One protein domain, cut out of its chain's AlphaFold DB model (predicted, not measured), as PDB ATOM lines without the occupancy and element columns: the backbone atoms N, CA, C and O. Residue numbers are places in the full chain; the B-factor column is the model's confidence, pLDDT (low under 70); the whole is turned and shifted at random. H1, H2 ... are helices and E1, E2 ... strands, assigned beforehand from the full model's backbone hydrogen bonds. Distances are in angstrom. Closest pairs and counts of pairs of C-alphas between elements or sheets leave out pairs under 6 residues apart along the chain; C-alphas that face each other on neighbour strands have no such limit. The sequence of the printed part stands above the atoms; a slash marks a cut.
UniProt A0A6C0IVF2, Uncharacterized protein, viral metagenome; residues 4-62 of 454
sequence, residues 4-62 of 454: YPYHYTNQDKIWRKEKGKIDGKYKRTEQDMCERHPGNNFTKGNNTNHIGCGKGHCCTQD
ATOM      1  N   TYR A   4     473.326 417.991 435.640       92.00
ATOM      2  CA  TYR A   4     472.684 417.743 434.348       92.00
ATOM      3  C   TYR A   4     472.334 416.261 434.194       92.00
ATOM      4  O   TYR A   4     473.061 415.415 434.722       92.00
ATOM      5  N   PRO A   5     471.246 415.909 433.486       92.75
ATOM      6  CA  PRO A   5     470.937 414.512 433.210       92.75
ATOM      7  C   PRO A   5     472.052 413.883 432.369       92.75
ATOM      8  O   PRO A   5     472.446 414.413 431.330       92.75
ATOM      9  N   TYR A   6     472.559 412.738 432.816       92.81
ATOM     10  CA  TYR A   6     473.553 411.979 432.073       92.81
ATOM     11  C   TYR A   6     472.904 411.296 430.862       92.81
ATOM     12  O   TYR A   6     471.912 410.574 430.987       92.81
ATOM     13  N   HIS A   7     473.474 411.507 429.676       91.44
ATOM     14  CA  HIS A   7     472.981 410.928 428.429       91.44
ATOM     15  C   HIS A   7     473.807 409.701 428.035       91.44
ATOM     16  O   HIS A   7     474.990 409.823 427.727       91.44
ATOM     17  N   TYR A   8     473.169 408.526 427.985       91.12
ATOM     18  CA  TYR A   8     473.843 407.270 427.641       91.12
ATOM     19  C   TYR A   8     474.463 407.304 426.239       91.12
ATOM     20  O   TYR A   8     473.769 407.479 425.227       91.12
ATOM     21  N   THR A   9     475.763 407.040 426.186       91.38
ATOM     22  CA  THR A   9     476.541 406.862 424.962       91.38
ATOM     23  C   THR A   9     476.187 405.545 424.255       91.38
ATOM     24  O   THR A   9     475.422 404.706 424.745       91.38
ATOM     25  N   ASN A  10     476.741 405.317 423.062       90.56
ATOM     26  CA  ASN A  10     476.583 404.025 422.386       90.56
ATOM     27  C   ASN A  10     477.337 402.896 423.109       90.56
ATOM     28  O   ASN A  10     476.835 401.773 423.148       90.56
ATOM     29  N   GLN A  11     478.485 403.196 423.724       92.06
ATOM     30  CA  GLN A  11     479.248 402.226 424.515       92.06
ATOM     31  C   GLN A  11     478.465 401.784 425.757       92.06
ATOM     32  O   GLN A  11     478.409 400.594 426.053       92.06
ATOM     33  N   ASP A  12     477.762 402.713 426.408       93.06
ATOM     34  CA  ASP A  12     476.864 402.420 427.532       93.06
ATOM     35  C   ASP A  12     475.757 401.437 427.150       93.06
ATOM     36  O   ASP A  12     475.471 400.475 427.864       93.06
ATOM     37  N   LYS A  13     475.151 401.640 425.975       92.12
ATOM     38  CA  LYS A  13     474.097 400.757 425.457       92.12
ATOM     39  C   LYS A  13     474.626 399.366 425.113       92.12
ATOM     40  O   LYS A  13     473.915 398.391 425.346       92.12
ATOM     41  N   ILE A  14     475.827 399.271 424.540       93.69
ATOM     42  CA  ILE A  14     476.480 397.988 424.226       93.69
ATOM     43  C   ILE A  14     476.786 397.250 425.523       93.69
ATOM     44  O   ILE A  14     476.327 396.125 425.710       93.69
ATOM     45  N   TRP A  15     477.434 397.926 426.467       94.56
ATOM     46  CA  TRP A  15     477.733 397.360 427.771       94.56
ATOM     47  C   TRP A  15     476.466 396.885 428.478       94.56
ATOM     48  O   TRP A  15     476.391 395.744 428.919       94.56
ATOM     49  N   ARG A  16     475.392 397.674 428.521       93.25
ATOM     50  CA  ARG A  16     474.148 397.223 429.162       93.25
ATOM     51  C   ARG A  16     473.585 395.937 428.533       93.25
ATOM     52  O   ARG A  16     473.005 395.119 429.245       93.25
ATOM     53  N   LYS A  17     473.797 395.724 427.227       94.00
ATOM     54  CA  LYS A  17     473.362 394.522 426.492       94.00
ATOM     55  C   LYS A  17     474.224 393.284 426.740       94.00
ATOM     56  O   LYS A  17     473.664 392.195 426.747       94.00
ATOM     57  N   GLU A  18     475.529 393.417 426.968       95.31
ATOM     58  CA  GLU A  18     476.456 392.274 427.124       95.31
ATOM     59  C   GLU A  18     476.079 391.309 428.257       95.31
ATOM     60  O   GLU A  18     476.353 390.118 428.173       95.31
ATOM     61  N   LYS A  19     475.433 391.793 429.327       91.94
ATOM     62  CA  LYS A  19     474.965 390.930 430.431       91.94
ATOM     63  C   LYS A  19     473.572 390.336 430.197       91.94
ATOM     64  O   LYS A  19     473.062 389.623 431.061       91.94
ATOM     65  N   GLY A  20     472.969 390.606 429.042       93.81
ATOM     66  CA  GLY A  20     471.654 390.109 428.661       93.81
ATOM     67  C   GLY A  20     470.507 390.708 429.476       93.81
ATOM     68  O   GLY A  20     470.628 391.754 430.126       93.81
ATOM     69  N   LYS A  21     469.361 390.029 429.411       95.38
ATOM     70  CA  LYS A  21     468.128 390.389 430.115       95.38
ATOM     71  C   LYS A  21     467.614 389.209 430.941       95.38
ATOM     72  O   LYS A  21     467.820 388.067 430.548       95.38
ATOM     73  N   ILE A  22     466.943 389.502 432.050       93.25
ATOM     74  CA  ILE A  22     466.114 388.567 432.823       93.25
ATOM     75  C   ILE A  22     464.719 389.188 432.865       93.25
ATOM     76  O   ILE A  22     464.594 390.376 433.164       93.25
ATOM     77  N   ASP A  23     463.696 388.432 432.471       93.88
ATOM     78  CA  ASP A  23     462.294 388.881 432.441       93.88
ATOM     79  C   ASP A  23     462.094 390.218 431.706       93.88
ATOM     80  O   ASP A  23     461.420 391.143 432.160       93.88
ATOM     81  N   GLY A  24     462.777 390.368 430.565       91.00
ATOM     82  CA  GLY A  24     462.720 391.577 429.737       91.00
ATOM     83  C   GLY A  24     463.492 392.787 430.284       91.00
ATOM     84  O   GLY A  24     463.670 393.768 429.551       91.00
ATOM     85  N   LYS A  25     464.027 392.720 431.509       90.88
ATOM     86  CA  LYS A  25     464.835 393.772 432.140       90.88
ATOM     87  C   LYS A  25     466.324 393.480 431.979       90.88
ATOM     88  O   LYS A  25     466.763 392.341 432.090       90.88
ATOM     89  N   TYR A  26     467.122 394.505 431.690       92.44
ATOM     90  CA  TYR A  26     468.579 394.348 431.617       92.44
ATOM     91  C   TYR A  26     469.145 393.941 432.978       92.44
ATOM     92  O   TYR A  26     468.788 394.563 433.976       92.44
ATOM     93  N   LYS A  27     470.058 392.954 433.002       94.38
ATOM     94  CA  LYS A  27     470.769 392.582 434.242       94.38
ATOM     95  C   LYS A  27     471.557 393.764 434.807       94.38
ATOM     96  O   LYS A  27     471.611 393.935 436.013       94.38
ATOM     97  N   ARG A  28     472.140 394.571 433.912       95.31
ATOM     98  CA  ARG A  28     472.785 395.843 434.247       95.31
ATOM     99  C   ARG A  28     471.719 396.929 434.423       95.31
ATOM    100  O   ARG A  28     471.016 397.292 433.464       95.31
ATOM    101  N   THR A  29     471.575 397.404 435.652       94.00
ATOM    102  CA  THR A  29     470.567 398.388 436.055       94.00
ATOM    103  C   THR A  29     470.973 399.809 435.643       94.00
ATOM    104  O   THR A  29     472.061 400.046 435.123       94.00
ATOM    105  N   GLU A  30     470.075 400.780 435.822       90.44
ATOM    106  CA  GLU A  30     470.437 402.196 435.643       90.44
ATOM    107  C   GLU A  30     471.353 402.719 436.752       90.44
ATOM    108  O   GLU A  30     472.095 403.671 436.523       90.44
ATOM    109  N   GLN A  31     471.337 402.073 437.918       94.75
ATOM    110  CA  GLN A  31     472.274 402.355 438.994       94.75
ATOM    111  C   GLN A  31     473.687 401.951 438.569       94.75
ATOM    112  O   GLN A  31     474.572 402.800 438.558       94.75
ATOM    113  N   ASP A  32     473.858 400.723 438.067       94.62
ATOM    114  CA  ASP A  32     475.151 400.229 437.573       94.62
ATOM    115  C   ASP A  32     475.691 401.111 436.437       94.62
ATOM    116  O   ASP A  32     476.893 401.333 436.310       94.62
ATOM    117  N   MET A  33     474.789 401.623 435.588       92.31
ATOM    118  CA  MET A  33     475.142 402.576 434.537       92.31
ATOM    119  C   MET A  33     475.684 403.884 435.105       92.31
ATOM    120  O   MET A  33     476.618 404.449 434.543       92.31
ATOM    121  N   CYS A  34     475.074 404.389 436.172       93.44
ATOM    122  CA  CYS A  34     475.449 405.662 436.759       93.44
ATOM    123  C   CYS A  34     476.764 405.552 437.535       93.44
ATOM    124  O   CYS A  34     477.670 406.345 437.307       93.44
ATOM    125  N   GLU A  35     476.896 404.515 438.363       94.00
ATOM    126  CA  GLU A  35     478.078 404.242 439.189       94.00
ATOM    127  C   GLU A  35     479.326 403.919 438.359       94.00
ATOM    128  O   GLU A  35     480.447 404.149 438.803       94.00
ATOM    129  N   ARG A  36     479.153 403.437 437.121       92.62
ATOM    130  CA  ARG A  36     480.266 403.196 436.197       92.62
ATOM    131  C   ARG A  36     481.061 404.462 435.858       92.62
ATOM    132  O   ARG A  36     482.246 404.362 435.541       92.62
ATOM    133  N   HIS A  37     480.414 405.624 435.842       91.31
ATOM    134  CA  HIS A  37     481.019 406.873 435.384       91.31
ATOM    135  C   HIS A  37     481.374 407.750 436.590       91.31
ATOM    136  O   HIS A  37     480.471 408.198 437.298       91.31
ATOM    137  N   PRO A  38     482.664 408.029 436.844       89.00
ATOM    138  CA  PRO A  38     483.060 408.870 437.967       89.00
ATOM    139  C   PRO A  38     482.461 410.276 437.831       89.00
ATOM    140  O   PRO A  38     482.496 410.880 436.760       89.00
ATOM    141  N   GLY A  39     481.904 410.796 438.928       89.38
ATOM    142  CA  GLY A  39     481.222 412.099 438.957       89.38
ATOM    143  C   GLY A  39     479.729 412.057 438.615       89.38
ATOM    144  O   GLY A  39     479.080 413.107 438.588       89.38
ATOM    145  N   ASN A  40     479.169 410.866 438.387       92.75
ATOM    146  CA  ASN A  40     477.733 410.676 438.243       92.75
ATOM    147  C   ASN A  40     477.079 410.222 439.559       92.75
ATOM    148  O   ASN A  40     477.657 409.455 440.322       92.75
ATOM    149  N   ASN A  41     475.840 410.661 439.789       93.31
ATOM    150  CA  ASN A  41     475.012 410.300 440.936       93.31
ATOM    151  C   ASN A  41     473.676 409.713 440.491       93.31
ATOM    152  O   ASN A  41     472.963 410.297 439.667       93.31
ATOM    153  N   PHE A  42     473.321 408.560 441.060       95.50
ATOM    154  CA  PHE A  42     472.052 407.896 440.795       95.50
ATOM    155  C   PHE A  42     470.956 408.469 441.696       95.50
ATOM    156  O   PHE A  42     470.976 408.296 442.912       95.50
ATOM    157  N   THR A  43     469.982 409.148 441.101       91.94
ATOM    158  CA  THR A  43     468.949 409.894 441.832       91.94
ATOM    159  C   THR A  43     467.599 409.196 441.862       91.94
ATOM    160  O   THR A  43     466.708 409.634 442.587       91.94
ATOM    161  N   LYS A  44     467.403 408.132 441.067       90.81
ATOM    162  CA  LYS A  44     466.091 407.474 440.876       90.81
ATOM    163  C   LYS A  44     464.978 408.462 440.476       90.81
ATOM    164  O   LYS A  44     463.811 408.238 440.775       90.81
ATOM    165  N   GLY A  45     465.343 409.588 439.854       84.25
ATOM    166  CA  GLY A  45     464.415 410.667 439.506       84.25
ATOM    167  C   GLY A  45     464.071 411.619 440.660       84.25
ATOM    168  O   GLY A  45     463.339 412.582 440.436       84.25
ATOM    169  N   ASN A  46     464.610 411.409 441.868       88.06
ATOM    170  CA  ASN A  46     464.487 412.335 442.992       88.06
ATOM    171  C   ASN A  46     465.650 413.340 442.995       88.06
ATOM    172  O   ASN A  46     466.735 413.087 443.520       88.06
ATOM    173  N   ASN A  47     465.412 414.499 442.385       84.75
ATOM    174  CA  ASN A  47     466.447 415.491 442.101       84.75
ATOM    175  C   ASN A  47     466.462 416.679 443.078       84.75
ATOM    176  O   ASN A  47     467.016 417.724 442.745       84.75
ATOM    177  N   THR A  48     465.909 416.529 444.290       87.25
ATOM    178  CA  THR A  48     465.923 417.585 445.328       87.25
ATOM    179  C   THR A  48     467.338 418.065 445.657       87.25
ATOM    180  O   THR A  48     467.568 419.265 445.773       87.25
ATOM    181  N   ASN A  49     468.304 417.144 445.696       86.62
ATOM    182  CA  ASN A  49     469.715 417.445 445.965       86.62
ATOM    183  C   ASN A  49     470.555 417.665 444.686       86.62
ATOM    184  O   ASN A  49     471.756 417.904 444.769       86.62
ATOM    185  N   HIS A  50     469.935 417.591 443.500       89.38
ATOM    186  CA  HIS A  50     470.607 417.615 442.193       89.38
ATOM    187  C   HIS A  50     469.901 418.584 441.228       89.38
ATOM    188  O   HIS A  50     469.448 418.209 440.140       89.38
ATOM    189  N   ILE A  51     469.778 419.847 441.653       85.50
ATOM    190  CA  ILE A  51     469.081 420.907 440.912       85.50
ATOM    191  C   ILE A  51     469.690 421.054 439.506       85.50
ATOM    192  O   ILE A  51     470.892 421.283 439.352       85.50
ATOM    193  N   GLY A  52     468.838 420.903 438.485       85.06
ATOM    194  CA  GLY A  52     469.200 420.925 437.060       85.06
ATOM    195  C   GLY A  52     469.108 419.564 436.352       85.06
ATOM    196  O   GLY A  52     468.984 419.514 435.131       85.06
ATOM    197  N   CYS A  53     469.051 418.453 437.095       89.38
ATOM    198  CA  CYS A  53     469.007 417.112 436.499       89.38
ATOM    199  C   CYS A  53     467.631 416.701 435.907       89.38
ATOM    200  O   CYS A  53     467.496 415.690 435.211       89.38
ATOM    201  N   GLY A  54     466.580 417.497 436.131       86.50
ATOM    202  CA  GLY A  54     465.263 417.293 435.520       86.50
ATOM    203  C   GLY A  54     464.565 416.016 436.002       86.50
ATOM    204  O   GLY A  54     464.292 415.882 437.189       86.50
ATOM    205  N   LYS A  55     464.248 415.092 435.083       86.00
ATOM    206  CA  LYS A  55     463.671 413.760 435.378       86.00
ATOM    207  C   LYS A  55     464.680 412.616 435.187       86.00
ATOM    208  O   LYS A  55     464.289 411.453 435.159       86.00
ATOM    209  N   GLY A  56     465.961 412.932 434.990       87.19
ATOM    210  CA  GLY A  56     466.999 411.920 434.810       87.19
ATOM    211  C   GLY A  56     467.183 411.086 436.076       87.19
ATOM    212  O   GLY A  56     467.117 411.621 437.179       87.19
ATOM    213  N   HIS A  57     467.408 409.780 435.909       92.88
ATOM    214  CA  HIS A  57     467.784 408.880 437.004       92.88
ATOM    215  C   HIS A  57     469.282 408.918 437.317       92.88
ATOM    216  O   HIS A  57     469.683 408.499 438.397       92.88
ATOM    217  N   CYS A  58     470.100 409.401 436.383       94.62
ATOM    218  CA  CYS A  58     471.532 409.574 436.556       94.62
ATOM    219  C   CYS A  58     471.903 411.023 436.245       94.62
ATOM    220  O   CYS A  58     471.528 411.543 435.192       94.62
ATOM    221  N   CYS A  59     472.621 411.664 437.161       94.06
ATOM    222  CA  CYS A  59     472.973 413.074 437.099       94.06
ATOM    223  C   CYS A  59     474.486 413.228 437.111       94.06
ATOM    224  O   CYS A  59     475.148 412.608 437.932       94.06
ATOM    225  N   THR A  60     475.030 414.071 436.244       93.50
ATOM    226  CA  THR A  60     476.463 414.363 436.191       93.50
ATOM    227  C   THR A  60     476.736 415.768 436.715       93.50
ATOM    228  O   THR A  60     475.952 416.695 436.468       93.50
ATOM    229  N   GLN A  61     477.816 415.919 437.476       89.88
ATOM    230  CA  GLN A  61     478.253 417.212 437.989       89.88
ATOM    231  C   GLN A  61     479.077 417.938 436.925       89.88
ATOM    232  O   GLN A  61     480.055 417.390 436.414       89.88
ATOM    233  N   ASP A  62     478.736 419.189 436.607       76.00
ATOM    234  CA  ASP A  62     479.565 419.978 435.695       76.00
ATOM    235  C   ASP A  62     480.839 420.468 436.396       76.00
ATOM    236  O   ASP A  62     480.886 421.534 437.017       76.00
TER     237      ASP A  62
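This is residues 4 to 62 of the 454 residues of an uncharacterized protein of viral metagenome (UniProt A0A6C0IVF2). This domain has little regular structure: a small elongated body mostly of loops, with a two-strand hairpin, E1 and E2, toward one end, H1 toward the other and short H2 between them. The 59 printed residues hold H1, H2, E1 and E2 in that order, an antiparallel sheet E1 - E2 and a mixed class, with 22 residues in named elements. The whole is compact, radius of gyration of the C-alphas 11.9 A, spanning 33 by 21 by 14 A.

H1, residues 10 to 18, and H2, residues 30 to 35, are close but not clearly touching; their closest C-alphas, Asp 12 and Met 33, are 7.2 A apart. They run opposite ways at a steep tilt of 65 degrees. In both, every O i to N i+4 pair is within hydrogen-bond range. E1, residues 40 to 42, and E2, residues 58 to 61, form an antiparallel hairpin at 146 degrees, with N 41 and O 59 within hydrogen-bond range at 2.8 A. The closest C-alphas of H2 and E2, Cys 34 and Cys 58, are 5.5 A apart. H1 is apart from both strands.

H1 begins at C-alpha 10 (476.583, 404.025, 422.386) and is 12.7 A long; H2 is 8.7 A, E1 6.8 A. E2, 10.3 A, ends at C-alpha 61 (478.253, 417.212, 437.989).

The C-alphas farthest apart, Asp 23 and Asp 62, are 35.7 A apart. The printed part has no cut; the links H1 to H2 and E1 to E2 are long. No printed residue is under 70 in pLDDT.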